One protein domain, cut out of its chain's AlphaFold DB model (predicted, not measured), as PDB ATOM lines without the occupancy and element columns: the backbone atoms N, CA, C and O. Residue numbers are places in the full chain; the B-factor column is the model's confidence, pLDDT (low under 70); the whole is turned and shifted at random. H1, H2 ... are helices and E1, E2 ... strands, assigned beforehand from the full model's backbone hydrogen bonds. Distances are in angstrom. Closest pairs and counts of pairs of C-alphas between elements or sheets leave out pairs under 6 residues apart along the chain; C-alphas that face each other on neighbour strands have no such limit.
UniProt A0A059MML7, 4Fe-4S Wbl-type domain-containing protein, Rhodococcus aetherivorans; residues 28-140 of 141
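This is residues 28 to 140 of the 141 residues of the protein "4Fe-4S Wbl-type domain-containing protein" of Rhodococcus aetherivorans (UniProt A0A059MML7). Helix H2 lies along one side of a small body, with two short strand hairpins one after the other along it: E1 and E2, nearest to the middle of the whole, pack on its residues 57 to 65, and E3 and E4 are near its residues 51 to 59. The short helix H1 packs on H2 and E1, H3 packs on E1, and residues 124 to 140, of which 124 to 136 belong to H4, stick out as one long arm. The printed part has 113 residues, with four named helices and four named strands in the order H1, H2, H3, E1, E2, E3, E4, H4; the class is mixed, helices and strands. The two sheets, E1 - E2 and E3 - E4, are both antiparallel. The whole is only just loose, close to compact, with a radius of gyration of the C-alphas of 16.1 A and spans of 53 by 39 by 23 A.

H1 is residues 37 to 40, with C-alpha 37 at (13.412, -9.466, 52.329). H2 is residues 51 to 66, 22.5 A long from first to last C-alpha, beginning at C-alpha 51 at (32.000, -12.044, 51.984). H3 is residues 71 to 79, 12.5 A. The strands are E1, residues 85 to 87, 6.4 A; E2, residues 90 to 92, 6.5 A; E3, residues 106 to 108, 6.9 A; and E4, residues 116 to 118, 6.9 A. H4 is residues 120 to 136, 24.6 A, ending at C-alpha 136 at (26.527, -45.243, 30.729).

H1 touches H2, which meets it with residues 57 to 61 alone; the closest C-alphas are those of Leu 39 and Ala 61, 5.5 A apart. H2 and H3 are close but not clearly touching, the closest C-alphas being those of Cys 65 and Leu 71 at 6.4 A, and they run opposite ways at a steep tilt of 57 degrees. The closest C-alphas of H2 and E1 are those of Trp 58 and Val 86, 6.5 A. Those of H3 and E1 are Ala 78 and Val 87, 6.4 A. The hairpin E1 and E2 is antiparallel at 131 degrees, with N 85 and O 92 within hydrogen-bond range at 2.8 A. The closest C-alphas of H2 and E3 are those of Arg 51 and Pro 108, 6.5 A. The hairpin E3 and E4 is antiparallel at 137 degrees, with N 107 and O 117 within hydrogen-bond range at 2.8 A. H4 and H2 are apart. In H2, H3 and H4 every O i to N i+4 pair is within hydrogen-bond range; H1 is too short for such a pair.

The two C-alphas farthest apart are those of Gly 46 and Val 140, 56.4 A. Without the residues that stand free, the body of 96 residues spans 42 by 31 by 23 A. The printed part has no cut. The link from E2 to E3, residues 93 to 105, is long. The mean pLDDT of the printed part is 83.4; residues 45 to 47, 110 to 114 and 136 to 140 are under 70.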
ATOM      1  N   ARG A  28       1.936 -15.711  45.780       81.75
ATOM      2  CA  ARG A  28       1.295 -15.470  47.081       81.75
ATOM      3  C   ARG A  28       1.785 -16.506  48.092       81.75
ATOM      4  O   ARG A  28       1.755 -17.705  47.841       81.75
ATOM      5  N   GLY A  29       2.248 -16.029  49.246       81.56
ATOM      6  CA  GLY A  29       2.871 -16.881  50.262       81.56
ATOM      7  C   GLY A  29       4.366 -17.141  50.046       81.56
ATOM      8  O   GLY A  29       4.940 -17.978  50.744       81.56
ATOM      9  N   ALA A  30       5.020 -16.433  49.117       88.19
ATOM     10  CA  ALA A  30       6.470 -16.474  48.993       88.19
ATOM     11  C   ALA A  30       7.148 -16.045  50.302       88.19
ATOM     12  O   ALA A  30       6.864 -14.981  50.853       88.19
ATOM     13  N   ALA A  31       8.096 -16.860  50.772       88.12
ATOM     14  CA  ALA A  31       8.830 -16.600  52.010       88.12
ATOM     15  C   ALA A  31       9.634 -15.286  51.958       88.12
ATOM     16  O   ALA A  31       9.917 -14.697  53.001       88.12
ATOM     17  N   CYS A  32       9.972 -14.821  50.750       88.81
ATOM     18  CA  CYS A  32      10.704 -13.581  50.506       88.81
ATOM     19  C   CYS A  32       9.862 -12.302  50.641       88.81
ATOM     20  O   CYS A  32      10.434 -11.226  50.760       88.81
ATOM     21  N   ALA A  33       8.527 -12.387  50.690       85.38
ATOM     22  CA  ALA A  33       7.645 -11.215  50.779       85.38
ATOM     23  C   ALA A  33       7.527 -10.612  52.201       85.38
ATOM     24  O   ALA A  33       6.677  -9.760  52.449       85.38
ATOM     25  N   GLY A  34       8.337 -11.085  53.153       78.88
ATOM     26  CA  GLY A  34       8.282 -10.698  54.564       78.88
ATOM     27  C   GLY A  34       9.293  -9.614  54.978       78.88
ATOM     28  O   GLY A  34      10.114  -9.173  54.177       78.88
ATOM     29  N   PRO A  35       9.318  -9.236  56.271       80.00
ATOM     30  CA  PRO A  35      10.209  -8.196  56.813       80.00
ATOM     31  C   PRO A  35      11.708  -8.519  56.692       80.00
ATOM     32  O   PRO A  35      12.554  -7.667  56.938       80.00
ATOM     33  N   GLN A  36      12.049  -9.754  56.323       86.81
ATOM     34  CA  GLN A  36      13.418 -10.222  56.127       86.81
ATOM     35  C   GLN A  36      13.809 -10.283  54.643       86.81
ATOM     36  O   GLN A  36      14.721 -11.024  54.297       86.81
ATOM     37  N   ALA A  37      13.138  -9.518  53.770       87.31
ATOM     38  CA  ALA A  37      13.412  -9.466  52.329       87.31
ATOM     39  C   ALA A  37      14.906  -9.262  51.995       87.31
ATOM     40  O   ALA A  37      15.405  -9.858  51.044       87.31
ATOM     41  N   TYR A  38      15.643  -8.550  52.856       89.19
ATOM     42  CA  TYR A  38      17.088  -8.335  52.720       89.19
ATOM     43  C   TYR A  38      17.927  -9.627  52.658       89.19
ATOM     44  O   TYR A  38      19.058  -9.628  52.171       89.19
ATOM     45  N   LEU A  39      17.406 -10.760  53.150       91.88
ATOM     46  CA  LEU A  39      18.100 -12.049  53.068       91.88
ATOM     47  C   LEU A  39      18.325 -12.489  51.615       91.88
ATOM     48  O   LEU A  39      19.308 -13.166  51.327       91.88
ATOM     49  N   TRP A  40      17.435 -12.092  50.705       93.81
ATOM     50  CA  TRP A  40      17.478 -12.498  49.304       93.81
ATOM     51  C   TRP A  40      18.293 -11.549  48.418       93.81
ATOM     52  O   TRP A  40      18.539 -11.887  47.267       93.81
ATOM     53  N   ASP A  41      18.774 -10.416  48.934       91.00
ATOM     54  CA  ASP A  41      19.474  -9.414  48.124       91.00
ATOM     55  C   ASP A  41      20.856  -9.881  47.633       91.00
ATOM     56  O   ASP A  41      21.607 -10.568  48.338       91.00
ATOM     57  N   ALA A  42      21.242  -9.432  46.435       86.88
ATOM     58  CA  ALA A  42      22.562  -9.685  45.844       86.88
ATOM     59  C   ALA A  42      23.725  -9.069  46.644       86.88
ATOM     60  O   ALA A  42      24.870  -9.494  46.504       86.88
ATOM     61  N   GLY A  43      23.438  -8.084  47.490       83.31
ATOM     62  CA  GLY A  43      24.376  -7.420  48.385       83.31
ATOM     63  C   GLY A  43      23.645  -6.364  49.206       83.31
ATOM     64  O   GLY A  43      22.591  -5.889  48.789       83.31
ATOM     65  N   LEU A  44      24.186  -6.015  50.371       74.25
ATOM     66  CA  LEU A  44      23.676  -4.895  51.160       74.25
ATOM     67  C   LEU A  44      24.392  -3.605  50.746       74.25
ATOM     68  O   LEU A  44      25.582  -3.421  51.030       74.25
ATOM     69  N   ASP A  45      23.674  -2.712  50.065       57.84
ATOM     70  CA  ASP A  45      24.222  -1.438  49.598       57.84
ATOM     71  C   ASP A  45      24.778  -0.607  50.766       57.84
ATOM     72  O   ASP A  45      24.102  -0.344  51.760       57.84
ATOM     73  N   GLY A  46      26.044  -0.194  50.652       55.16
ATOM     74  CA  GLY A  46      26.691   0.735  51.587       55.16
ATOM     75  C   GLY A  46      27.080   0.172  52.963       55.16
ATOM     76  O   GLY A  46      27.696   0.894  53.742       55.16
ATOM     77  N   ALA A  47      26.788  -1.097  53.267       63.22
ATOM     78  CA  ALA A  47      26.954  -1.655  54.617       63.22
ATOM     79  C   ALA A  47      28.351  -2.229  54.931       63.22
ATOM     80  O   ALA A  47      28.581  -2.700  56.043       63.22
ATOM     81  N   GLY A  48      29.286  -2.237  53.973       70.06
ATOM     82  CA  GLY A  48      30.591  -2.882  54.172       70.06
ATOM     83  C   GLY A  48      30.481  -4.387  54.459       70.06
ATOM     84  O   GLY A  48      31.331  -4.942  55.152       70.06
ATOM     85  N   GLU A  49      29.421  -5.031  53.959       82.75
ATOM     86  CA  GLU A  49      29.147  -6.452  54.172       82.75
ATOM     87  C   GLU A  49      30.356  -7.307  53.761       82.75
ATOM     88  O   GLU A  49      30.881  -7.198  52.645       82.75
ATOM     89  N   THR A  50      30.819  -8.157  54.681       85.56
ATOM     90  CA  THR A  50      31.916  -9.088  54.406       85.56
ATOM     91  C   THR A  50      31.430 -10.242  53.539       85.56
ATOM     92  O   THR A  50      30.239 -10.555  53.483       85.56
ATOM     93  N   ARG A  51      32.360 -10.922  52.864       84.06
ATOM     94  CA  ARG A  51      32.000 -12.044  51.984       84.06
ATOM     95  C   ARG A  51      31.382 -13.195  52.766       84.06
ATOM     96  O   ARG A  51      30.453 -13.830  52.275       84.06
ATOM     97  N   GLU A  52      31.914 -13.440  53.956       85.06
ATOM     98  CA  GLU A  52      31.440 -14.430  54.911       85.06
ATOM     99  C   GLU A  52      30.009 -14.100  55.349       85.06
ATOM    100  O   GLU A  52      29.130 -14.944  55.218       85.06
ATOM    101  N   SER A  53      29.743 -12.847  55.737       87.75
ATOM    102  CA  SER A  53      28.401 -12.411  56.143       87.75
ATOM    103  C   SER A  53      27.380 -12.514  55.006       87.75
ATOM    104  O   SER A  53      26.252 -12.949  55.234       87.75
ATOM    105  N   ALA A  54      27.763 -12.142  53.781       90.38
ATOM    106  CA  ALA A  54      26.895 -12.288  52.615       90.38
ATOM    107  C   ALA A  54      26.582 -13.766  52.325       90.38
ATOM    108  O   ALA A  54      25.441 -14.112  52.025       90.38
ATOM    109  N   LEU A  55      27.575 -14.652  52.462       91.31
ATOM    110  CA  LEU A  55      27.390 -16.087  52.265       91.31
ATOM    111  C   LEU A  55      26.437 -16.687  53.302       91.31
ATOM    112  O   LEU A  55      25.508 -17.398  52.917       91.31
ATOM    113  N   ASP A  56      26.623 -16.368  54.583       91.50
ATOM    114  CA  ASP A  56      25.741 -16.829  55.661       91.50
ATOM    115  C   ASP A  56      24.295 -16.369  55.420       91.50
ATOM    116  O   ASP A  56      23.339 -17.140  55.558       91.50
ATOM    117  N   ARG A  57      24.124 -15.119  54.970       94.50
ATOM    118  CA  ARG A  57      22.823 -14.555  54.602       94.50
ATOM    119  C   ARG A  57      22.179 -15.303  53.435       94.50
ATOM    120  O   ARG A  57      21.007 -15.676  53.523       94.50
ATOM    121  N   TRP A  58      22.927 -15.577  52.369       95.38
ATOM    122  CA  TRP A  58      22.414 -16.329  51.223       95.38
ATOM    123  C   TRP A  58      22.084 -17.783  51.565       95.38
ATOM    124  O   TRP A  58      21.095 -18.310  51.060       95.38
ATOM    125  N   GLN A  59      22.851 -18.426  52.448       95.56
ATOM    126  CA  GLN A  59      22.538 -19.767  52.956       95.56
ATOM    127  C   GLN A  59      21.252 -19.767  53.793       95.56
ATOM    128  O   GLN A  59      20.413 -20.661  53.652       95.56
ATOM    129  N   ALA A  60      21.031 -18.733  54.609       95.31
ATOM    130  CA  ALA A  60      19.772 -18.566  55.330       95.31
ATOM    131  C   ALA A  60      18.579 -18.361  54.374       95.31
ATOM    132  O   ALA A  60      17.495 -18.905  54.610       95.31
ATOM    133  N   ALA A  61      18.767 -17.612  53.284       95.81
ATOM    134  CA  ALA A  61      17.755 -17.443  52.243       95.81
ATOM    135  C   ALA A  61      17.476 -18.750  51.480       95.81
ATOM    136  O   ALA A  61      16.312 -19.091  51.263       95.81
ATOM    137  N   GLU A  62      18.515 -19.516  51.131       97.00
ATOM    138  CA  GLU A  62      18.396 -20.841  50.510       97.00
ATOM    139  C   GLU A  62      17.532 -21.772  51.361       97.00
ATOM    140  O   GLU A  62      16.552 -22.323  50.859       97.00
ATOM    141  N   ALA A  63      17.832 -21.888  52.659       95.69
ATOM    142  CA  ALA A  63      17.086 -22.751  53.572       95.69
ATOM    143  C   ALA A  63      15.582 -22.421  53.597       95.69
ATOM    144  O   ALA A  63      14.742 -23.320  53.663       95.69
ATOM    145  N   ARG A  64      15.225 -21.136  53.483       95.25
ATOM    146  CA  ARG A  64      13.826 -20.684  53.401       95.25
ATOM    147  C   ARG A  64      13.199 -20.939  52.040       95.25
ATOM    148  O   ARG A  64      12.012 -21.238  51.967       95.25
ATOM    149  N   CYS A  65      13.966 -20.825  50.960       94.81
ATOM    150  CA  CYS A  65      13.488 -21.197  49.633       94.81
ATOM    151  C   CYS A  65      13.157 -22.691  49.559       94.81
ATOM    152  O   CYS A  65      12.136 -23.044  48.977       94.81
ATOM    153  N   LEU A  66      13.964 -23.557  50.182       93.81
ATOM    154  CA  LEU A  66      13.754 -25.009  50.178       93.81
ATOM    155  C   LEU A  66      12.452 -25.446  50.867       93.81
ATOM    156  O   LEU A  66      11.908 -26.490  50.522       93.81
ATOM    157  N   THR A  67      11.932 -24.643  51.796       93.62
ATOM    158  CA  THR A  67      10.650 -24.888  52.479       93.62
ATOM    159  C   THR A  67       9.515 -23.999  51.964       93.62
ATOM    160  O   THR A  67       8.408 -24.029  52.499       93.62
ATOM    161  N   CYS A  68       9.763 -23.198  50.922       93.12
ATOM    162  CA  CYS A  68       8.796 -22.234  50.416       93.12
ATOM    163  C   CYS A  68       7.674 -22.931  49.621       93.12
ATOM    164  O   CYS A  68       7.970 -23.680  48.686       93.12
ATOM    165  N   PRO A  69       6.388 -22.643  49.907       91.56
ATOM    166  CA  PRO A  69       5.263 -23.310  49.244       91.56
ATOM    167  C   PRO A  69       5.183 -23.024  47.738       91.56
ATOM    168  O   PRO A  69       4.632 -23.822  46.988       91.56
ATOM    169  N   VAL A  70       5.762 -21.909  47.283       92.44
ATOM    170  CA  VAL A  70       5.770 -21.494  45.872       92.44
ATOM    171  C   VAL A  70       7.103 -21.781  45.174       92.44
ATOM    172  O   VAL A  70       7.385 -21.205  44.126       92.44
ATOM    173  N   LEU A  71       7.951 -22.659  45.730       91.62
ATOM    174  CA  LEU A  71       9.280 -22.951  45.177       91.62
ATOM    175  C   LEU A  71       9.227 -23.411  43.712       91.62
ATOM    176  O   LEU A  71      10.065 -22.984  42.924       91.62
ATOM    177  N   ALA A  72       8.255 -24.251  43.345       88.69
ATOM    178  CA  ALA A  72       8.099 -24.728  41.969       88.69
ATOM    179  C   ALA A  72       7.846 -23.560  41.001       88.69
ATOM    180  O   ALA A  72       8.662 -23.319  40.117       88.69
ATOM    181  N   SER A  73       6.813 -22.754  41.258       88.38
ATOM    182  CA  SER A  73       6.501 -21.552  40.474       88.38
ATOM    183  C   SER A  73       7.663 -20.553  40.446       88.38
ATOM    184  O   SER A  73       7.920 -19.903  39.436       88.38
ATOM    185  N   CYS A  74       8.403 -20.431  41.551       89.88
ATOM    186  CA  CYS A  74       9.566 -19.552  41.647       89.88
ATOM    187  C   CYS A  74      10.722 -20.009  40.738       89.88
ATOM    188  O   CYS A  74      11.445 -19.163  40.218       89.88
ATOM    189  N   ARG A  75      10.884 -21.319  40.496       90.69
ATOM    190  CA  ARG A  75      11.874 -21.840  39.535       90.69
ATOM    191  C   ARG A  75      11.518 -21.476  38.098       90.69
ATOM    192  O   ARG A  75      12.415 -21.103  37.349       90.69
ATOM    193  N   ASP A  76      10.236 -21.527  37.748       88.25
ATOM    194  CA  ASP A  76       9.770 -21.133  36.415       88.25
ATOM    195  C   ASP A  76      10.037 -19.644  36.167       88.25
ATOM    196  O   ASP A  76      10.558 -19.266  35.119       88.25
ATOM    197  N   VAL A  77       9.782 -18.799  37.175       84.69
ATOM    198  CA  VAL A  77      10.154 -17.375  37.144       84.69
ATOM    199  C   VAL A  77      11.667 -17.209  37.007       84.69
ATOM    200  O   VAL A  77      12.118 -16.442  36.161       84.69
ATOM    201  N   ALA A  78      12.466 -17.936  37.793       87.75
ATOM    202  CA  ALA A  78      13.924 -17.834  37.747       87.75
ATOM    203  C   ALA A  78      14.501 -18.184  36.366       87.75
ATOM    204  O   ALA A  78      15.458 -17.549  35.923       87.75
ATOM    205  N   ALA A  79      13.889 -19.133  35.651       85.31
ATOM    206  CA  ALA A  79      14.294 -19.514  34.301       85.31
ATOM    207  C   ALA A  79      14.114 -18.390  33.263       85.31
ATOM    208  O   ALA A  79      14.788 -18.399  32.235       85.31
ATOM    209  N   THR A  80      13.249 -17.401  33.527       84.25
ATOM    210  CA  THR A  80      13.061 -16.239  32.636       84.25
ATOM    211  C   THR A  80      14.220 -15.236  32.680       84.25
ATOM    212  O   THR A  80      14.351 -14.414  31.773       84.25
ATOM    213  N   GLY A  81      15.104 -15.338  33.680       80.44
ATOM    214  CA  GLY A  81      16.272 -14.474  33.833       80.44
ATOM    215  C   GLY A  81      15.952 -13.063  34.343       80.44
ATOM    216  O   GLY A  81      14.826 -12.739  34.708       80.44
ATOM    217  N   GLY A  82      16.981 -12.211  34.415       83.00
ATOM    218  CA  GLY A  82      16.848 -10.803  34.824       83.00
ATOM    219  C   GLY A  82      16.647 -10.555  36.326       83.00
ATOM    220  O   GLY A  82      16.425  -9.416  36.728       83.00
ATOM    221  N   LEU A  83      16.746 -11.591  37.161       88.81
ATOM    222  CA  LEU A  83      16.624 -11.489  38.616       88.81
ATOM    223  C   LEU A  83      17.997 -11.404  39.278       88.81
ATOM    224  O   LEU A  83      18.961 -11.969  38.767       88.81
ATOM    225  N   ALA A  84      18.087 -10.742  40.426       90.81
ATOM    226  CA  ALA A  84      19.327 -10.622  41.184       90.81
ATOM    227  C   ALA A  84      19.147 -11.127  42.619       90.81
ATOM    228  O   ALA A  84      18.078 -10.969  43.205       90.81
ATOM    229  N   GLY A  85      20.207 -11.708  43.180       92.69
ATOM    230  CA  GLY A  85      20.211 -12.252  44.535       92.69
ATOM    231  C   GLY A  85      19.755 -13.707  44.590       92.69
ATOM    232  O   GLY A  85      19.950 -14.462  43.639       92.69
ATOM    233  N   VAL A  86      19.197 -14.135  45.721       95.31
ATOM    234  CA  VAL A  86      18.721 -15.510  45.903       95.31
ATOM    235  C   VAL A  86      17.303 -15.634  45.354       95.31
ATOM    236  O   VAL A  86      16.368 -15.024  45.864       95.31
ATOM    237  N   VAL A  87      17.113 -16.483  44.351       94.38
ATOM    238  CA  VAL A  87      15.802 -16.825  43.791       94.38
ATOM    239  C   VAL A  87      15.697 -18.335  43.690       94.38
ATOM    240  O   VAL A  87      16.631 -19.003  43.257       94.38
ATOM    241  N   ALA A  88      14.576 -18.900  44.142       94.56
ATOM    242  CA  ALA A  88      14.350 -20.347  44.151       94.56
ATOM    243  C   ALA A  88      15.504 -21.172  44.782       94.56
ATOM    244  O   ALA A  88      15.753 -22.314  44.390       94.56
ATOM    245  N   GLY A  89      16.206 -20.590  45.764       95.56
ATOM    246  CA  GLY A  89      17.346 -21.200  46.458       95.56
ATOM    247  C   GLY A  89      18.681 -21.127  45.709       95.56
ATOM    248  O   GLY A  89      19.619 -21.831  46.073       95.56
ATOM    249  N   ARG A  90      18.780 -20.310  44.657       96.19
ATOM    250  CA  ARG A  90      19.981 -20.152  43.829       96.19
ATOM    251  C   ARG A  90      20.356 -18.686  43.677       96.19
ATOM    252  O   ARG A  90      19.484 -17.825  43.686       96.19
ATOM    253  N   LEU A  91      21.646 -18.408  43.542       94.12
ATOM    254  CA  LEU A  91      22.171 -17.061  43.334       94.12
ATOM    255  C   LEU A  91      22.107 -16.686  41.861       94.12
ATOM    256  O   LEU A  91      22.629 -17.415  41.020       94.12
ATOM    257  N   HIS A  92      21.521 -15.530  41.576       93.62
ATOM    258  CA  HIS A  92      21.420 -14.965  40.241       93.62
ATOM    259  C   HIS A  92      22.013 -13.558  40.188       93.62
ATOM    260  O   HIS A  92      21.838 -12.773  41.119       93.62
ATOM    261  N   ASN A  93      22.730 -13.242  39.109       90.75
ATOM    262  CA  ASN A  93      23.342 -11.934  38.847       90.75
ATOM    263  C   ASN A  93      24.127 -11.342  40.040       90.75
ATOM    264  O   ASN A  93      24.118 -10.133  40.271       90.75
ATOM    265  N   VAL A  94      24.826 -12.193  40.802       89.12
ATOM    266  CA  VAL A  94      25.668 -11.775  41.933       89.12
ATOM    267  C   VAL A  94      27.132 -11.647  41.487       89.12
ATOM    268  O   VAL A  94      27.714 -12.624  41.006       89.12
ATOM    269  N   PRO A  95      27.781 -10.476  41.655       84.44
ATOM    270  CA  PRO A  95      29.157 -10.275  41.211       84.44
ATOM    271  C   PRO A  95      30.155 -11.261  41.836       84.44
ATOM    272  O   PRO A  95      30.312 -11.331  43.056       84.44
ATOM    273  N   GLY A  96      30.900 -11.973  40.988       81.06
ATOM    274  CA  GLY A  96      31.900 -12.949  41.433       81.06
ATOM    275  C   GLY A  96      31.305 -14.262  41.950       81.06
ATOM    276  O   GLY A  96      31.975 -14.964  42.706       81.06
ATOM    277  N   VAL A  97      30.066 -14.576  41.565       87.00
ATOM    278  CA  VAL A  97      29.403 -15.867  41.770       87.00
ATOM    279  C   VAL A  97      28.882 -16.357  40.418       87.00
ATOM    280  O   VAL A  97      28.411 -15.568  39.603       87.00
ATOM    281  N   GLN A  98      28.978 -17.662  40.162       87.00
ATOM    282  CA  GLN A  98      28.370 -18.261  38.975       87.00
ATOM    283  C   GLN A  98      26.837 -18.173  39.057       87.00
ATOM    284  O   GLN A  98      26.258 -18.526  40.082       87.00
ATOM    285  N   ASP A  99      26.180 -17.761  37.973       90.00
ATOM    286  CA  ASP A  99      24.715 -17.722  37.923       90.00
ATOM    287  C   ASP A  99      24.108 -19.118  38.148       90.00
ATOM    288  O   ASP A  99      24.614 -20.131  37.655       90.00
ATOM    289  N   GLY A 100      23.052 -19.183  38.955       90.62
ATOM    290  CA  GLY A 100      22.419 -20.424  39.388       90.62
ATOM    291  C   GLY A 100      23.184 -21.197  40.473       90.62
ATOM    292  O   GLY A 100      22.796 -22.334  40.782       90.62
ATOM    293  N   ALA A 101      24.255 -20.633  41.050       91.88
ATOM    294  CA  ALA A 101      25.010 -21.272  42.126       91.88
ATOM    295  C   ALA A 101      24.151 -21.492  43.378       91.88
ATOM    296  O   ALA A 101      23.297 -20.681  43.728       91.88
ATOM    297  N   VAL A 102      24.413 -22.594  44.074       94.62
ATOM    298  CA  VAL A 102      23.741 -22.936  45.330       94.62
ATOM    299  C   VAL A 102      24.570 -22.366  46.492       94.62
ATOM    300  O   VAL A 102      25.746 -22.731  46.588       94.62
ATOM    301  N   PRO A 103      24.019 -21.494  47.361       94.38
ATOM    302  CA  PRO A 103      24.785 -20.849  48.435       94.38
ATOM    303  C   PRO A 103      25.521 -21.823  49.363       94.38
ATOM    304  O   PRO A 103      26.692 -21.616  49.674       94.38
ATOM    305  N   SER A 104      24.886 -22.930  49.744       93.81
ATOM    306  CA  SER A 104      25.470 -23.986  50.582       93.81
ATOM    307  C   SER A 104      26.691 -24.680  49.961       93.81
ATOM    308  O   SER A 104      27.487 -25.305  50.664       93.81
ATOM    309  N   GLN A 105      26.887 -24.545  48.645       92.19
ATOM    310  CA  GLN A 105      28.035 -25.093  47.918       92.19
ATOM    311  C   GLN A 105      29.182 -24.089  47.762       92.19
ATOM    312  O   GLN A 105      30.231 -24.453  47.225       92.19
ATOM    313  N   LEU A 106      29.006 -22.839  48.195       89.25
ATOM    314  CA  LEU A 106      30.015 -21.794  48.077       89.25
ATOM    315  C   LEU A 106      30.892 -21.702  49.326       89.25
ATOM    316  O   LEU A 106      30.466 -21.972  50.446       89.25
ATOM    317  N   VAL A 107      32.133 -21.279  49.108       86.31
ATOM    318  CA  VAL A 107      33.099 -20.885  50.133       86.31
ATOM    319  C   VAL A 107      33.787 -19.581  49.715       86.31
ATOM    320  O   VAL A 107      33.943 -19.330  48.514       86.31
ATOM    321  N   PRO A 108      34.231 -18.741  50.666       80.06
ATOM    322  CA  PRO A 108      35.029 -17.559  50.350       80.06
ATOM    323  C   PRO A 108      36.319 -17.955  49.616       80.06
ATOM    324  O   PRO A 108      37.075 -18.814  50.078       80.06
ATOM    325  N   ALA A 109      36.581 -17.344  48.459       76.44
ATOM    326  CA  ALA A 109      37.788 -17.636  47.692       76.44
ATOM    327  C   ALA A 109      39.016 -16.949  48.319       76.44
ATOM    328  O   ALA A 109      38.990 -15.751  48.604       76.44
ATOM    329  N   ARG A 110      40.129 -17.681  48.481       67.75
ATOM    330  CA  ARG A 110      41.439 -17.085  48.797       67.75
ATOM    331  C   ARG A 110      42.192 -16.798  47.494       67.75
ATOM    332  O   ARG A 110      42.496 -17.729  46.758       67.75
ATOM    333  N   GLY A 111      42.508 -15.530  47.222       56.59
ATOM    334  CA  GLY A 111      43.484 -15.143  46.189       56.59
ATOM    335  C   GLY A 111      43.066 -15.317  44.719       56.59
ATOM    336  O   GLY A 111      43.934 -15.552  43.887       56.59
ATOM    337  N   SER A 112      41.778 -15.194  44.372       51.81
ATOM    338  CA  SER A 112      41.294 -15.295  42.979       51.81
ATOM    339  C   SER A 112      40.575 -14.026  42.499       51.81
ATOM    340  O   SER A 112      40.177 -13.196  43.315       51.81
ATOM    341  N   THR A 113      40.363 -13.891  41.182       55.97
ATOM    342  CA  THR A 113      39.503 -12.850  40.580       55.97
ATOM    343  C   THR A 113      38.021 -13.017  40.944       55.97
ATOM    344  O   THR A 113      37.273 -12.040  40.934       55.97
ATOM    345  N   SER A 114      37.597 -14.233  41.307       58.94
ATOM    346  CA  SER A 114      36.265 -14.526  41.841       58.94
ATOM    347  C   SER A 114      36.202 -14.275  43.350       58.94
ATOM    348  O   SER A 114      37.154 -14.562  44.082       58.94
ATOM    349  N   ARG A 115      35.060 -13.770  43.838       73.81
ATOM    350  CA  ARG A 115      34.827 -13.542  45.276       73.81
ATOM    351  C   ARG A 115      34.490 -14.842  46.015       73.81
ATOM    352  O   ARG A 115      34.806 -14.954  47.198       73.81
ATOM    353  N   TYR A 116      33.911 -15.818  45.316       78.75
ATOM    354  CA  TYR A 116      33.501 -17.108  45.869       78.75
ATOM    355  C   TYR A 116      34.012 -18.267  45.011       78.75
ATOM    356  O   TYR A 116      34.150 -18.148  43.791       78.75
ATOM    357  N   ALA A 117      34.296 -19.393  45.659       77.12
ATOM    358  CA  ALA A 117      34.645 -20.653  45.020       77.12
ATOM    359  C   ALA A 117      33.623 -21.727  45.403       77.12
ATOM    360  O   ALA A 117      33.031 -21.676  46.479       77.12
ATOM    361  N   THR A 118      33.418 -22.719  44.539       79.75
ATOM    362  CA  THR A 118      32.637 -23.905  44.904       79.75
ATOM    363  C   THR A 118      33.483 -24.836  45.765       79.75
ATOM    364  O   THR A 118      34.677 -25.026  45.516       79.75
ATOM    365  N   ARG A 119      32.851 -25.446  46.763       76.31
ATOM    366  CA  ARG A 119      33.436 -26.466  47.629       76.31
ATOM    367  C   ARG A 119      34.139 -27.577  46.818       76.31
ATOM    368  O   ARG A 119      33.518 -28.156  45.921       76.31
ATOM    369  N   PRO A 120      35.416 -27.903  47.107       75.81
ATOM    370  CA  PRO A 120      36.170 -28.902  46.345       75.81
ATOM    371  C   PRO A 120      35.536 -30.298  46.329       75.81
ATOM    372  O   PRO A 120      35.632 -31.005  45.330       75.81
ATOM    373  N   ASP A 121      34.893 -30.700  47.424       75.75
ATOM    374  CA  ASP A 121      34.135 -31.947  47.558       75.75
ATOM    375  C   ASP A 121      32.970 -32.014  46.563       75.75
ATOM    376  O   ASP A 121      32.873 -32.983  45.809       75.75
ATOM    377  N   VAL A 122      32.183 -30.939  46.455       73.75
ATOM    378  CA  VAL A 122      31.070 -30.831  45.496       73.75
ATOM    379  C   VAL A 122      31.572 -30.889  44.050       73.75
ATOM    380  O   VAL A 122      30.980 -31.558  43.203       73.75
ATOM    381  N   LEU A 123      32.692 -30.224  43.746       73.88
ATOM    382  CA  LEU A 123      33.299 -30.281  42.411       73.88
ATOM    383  C   LEU A 123      33.746 -31.703  42.044       73.88
ATOM    384  O   LEU A 123      33.549 -32.137  40.908       73.88
ATOM    385  N   ARG A 124      34.332 -32.439  42.997       82.06
ATOM    386  CA  ARG A 124      34.739 -33.838  42.794       82.06
ATOM    387  C   ARG A 124      33.538 -34.749  42.576       82.06
ATOM    388  O   ARG A 124      33.604 -35.616  41.711       82.06
ATOM    389  N   GLU A 125      32.465 -34.561  43.336       76.31
ATOM    390  CA  GLU A 125      31.238 -35.344  43.191       76.31
ATOM    391  C   GLU A 125      30.592 -35.131  41.819       76.31
ATOM    392  O   GLU A 125      30.379 -36.104  41.099       76.31
ATOM    393  N   ARG A 126      30.419 -33.874  41.390       75.75
ATOM    394  CA  ARG A 126      29.903 -33.552  40.046       75.75
ATOM    395  C   ARG A 126      30.774 -34.115  38.929       75.75
ATOM    396  O   ARG A 126      30.257 -34.565  37.911       75.75
ATOM    397  N   LYS A 127      32.100 -34.086  39.100       82.81
ATOM    398  CA  LYS A 127      33.024 -34.689  38.133       82.81
ATOM    399  C   LYS A 127      32.767 -36.194  38.002       82.81
ATOM    400  O   LYS A 127      32.611 -36.661  36.881       82.81
ATOM    401  N   ARG A 128      32.652 -36.912  39.127       86.94
ATOM    402  CA  ARG A 128      32.351 -38.356  39.154       86.94
ATOM    403  C   ARG A 128      30.983 -38.678  38.562       86.94
ATOM    404  O   ARG A 128      30.839 -39.665  37.859       86.94
ATOM    405  N   GLU A 129      29.974 -37.869  38.865       80.62
ATOM    406  CA  GLU A 129      28.629 -38.037  38.316       80.62
ATOM    407  C   GLU A 129      28.616 -37.855  36.800       80.62
ATOM    408  O   GLU A 129      28.076 -38.699  36.092       80.62
ATOM    409  N   ARG A 130      29.288 -36.818  36.289       81.88
ATOM    410  CA  ARG A 130      29.438 -36.619  34.848       81.88
ATOM    411  C   ARG A 130      30.176 -37.780  34.189       81.88
ATOM    412  O   ARG A 130      29.733 -38.223  33.143       81.88
ATOM    413  N   GLU A 131      31.262 -38.258  34.794       84.19
ATOM    414  CA  GLU A 131      32.010 -39.421  34.298       84.19
ATOM    415  C   GLU A 131      31.130 -40.680  34.230       84.19
ATOM    416  O   GLU A 131      31.165 -41.374  33.219       84.19
ATOM    417  N   ARG A 132      30.289 -40.935  35.247       84.25
ATOM    418  CA  ARG A 132      29.304 -42.035  35.225       84.25
ATOM    419  C   ARG A 132      28.315 -41.892  34.075       84.25
ATOM    420  O   ARG A 132      28.197 -42.801  33.269       84.25
ATOM    421  N   LEU A 133      27.688 -40.723  33.952       78.19
ATOM    422  CA  LEU A 133      26.726 -40.462  32.882       78.19
ATOM    423  C   LEU A 133      27.366 -40.601  31.496       78.19
ATOM    424  O   LEU A 133      26.747 -41.132  30.590       78.19
ATOM    425  N   THR A 134      28.612 -40.161  31.308       78.75
ATOM    426  CA  THR A 134      29.298 -40.355  30.023       78.75
ATOM    427  C   THR A 134      29.618 -41.821  29.735       78.75
ATOM    428  O   THR A 134      29.592 -42.203  28.573       78.75
ATOM    429  N   HIS A 135      29.882 -42.631  30.764       72.19
ATOM    430  CA  HIS A 135      30.199 -44.053  30.605       72.19
ATOM    431  C   HIS A 135      28.946 -44.896  30.322       72.19
ATOM    432  O   HIS A 135      28.969 -45.742  29.434       72.19
ATOM    433  N   ASP A 136      27.822 -44.586  30.976       64.81
ATOM    434  CA  ASP A 136      26.527 -45.243  30.729       64.81
ATOM    435  C   ASP A 136      26.025 -45.018  29.286       64.81
ATOM    436  O   ASP A 136      25.265 -45.819  28.745       64.81
ATOM    437  N   HIS A 137      26.460 -43.933  28.638       58.53
ATOM    438  CA  HIS A 137      26.149 -43.642  27.237       58.53
ATOM    439  C   HIS A 137      27.046 -44.391  26.230       58.53
ATOM    440  O   HIS A 137      26.664 -44.490  25.065       58.53
ATOM    441  N   GLU A 138      28.202 -44.920  26.643       55.12
ATOM    442  CA  GLU A 138      29.105 -45.696  25.775       55.12
ATOM    443  C   GLU A 138      28.757 -47.196  25.733       55.12
ATOM    444  O   GLU A 138      29.080 -47.853  24.749       55.12
ATOM    445  N   GLU A 139      28.048 -47.745  26.729       52.88
ATOM    446  CA  GLU A 139      27.652 -49.170  26.759       52.88
ATOM    447  C   GLU A 139      26.389 -49.510  25.935       52.88
ATOM    448  O   GLU A 139      26.024 -50.681  25.819       52.88
ATOM    449  N   VAL A 140      25.710 -48.516  25.348       52.94
ATOM    450  CA  VAL A 140      24.464 -48.706  24.567       52.94
ATOM    451  C   VAL A 140      24.689 -48.582  23.044       52.94
ATOM    452  O   VAL A 140      23.726 -48.562  22.277       52.94
TER     453      VAL A 140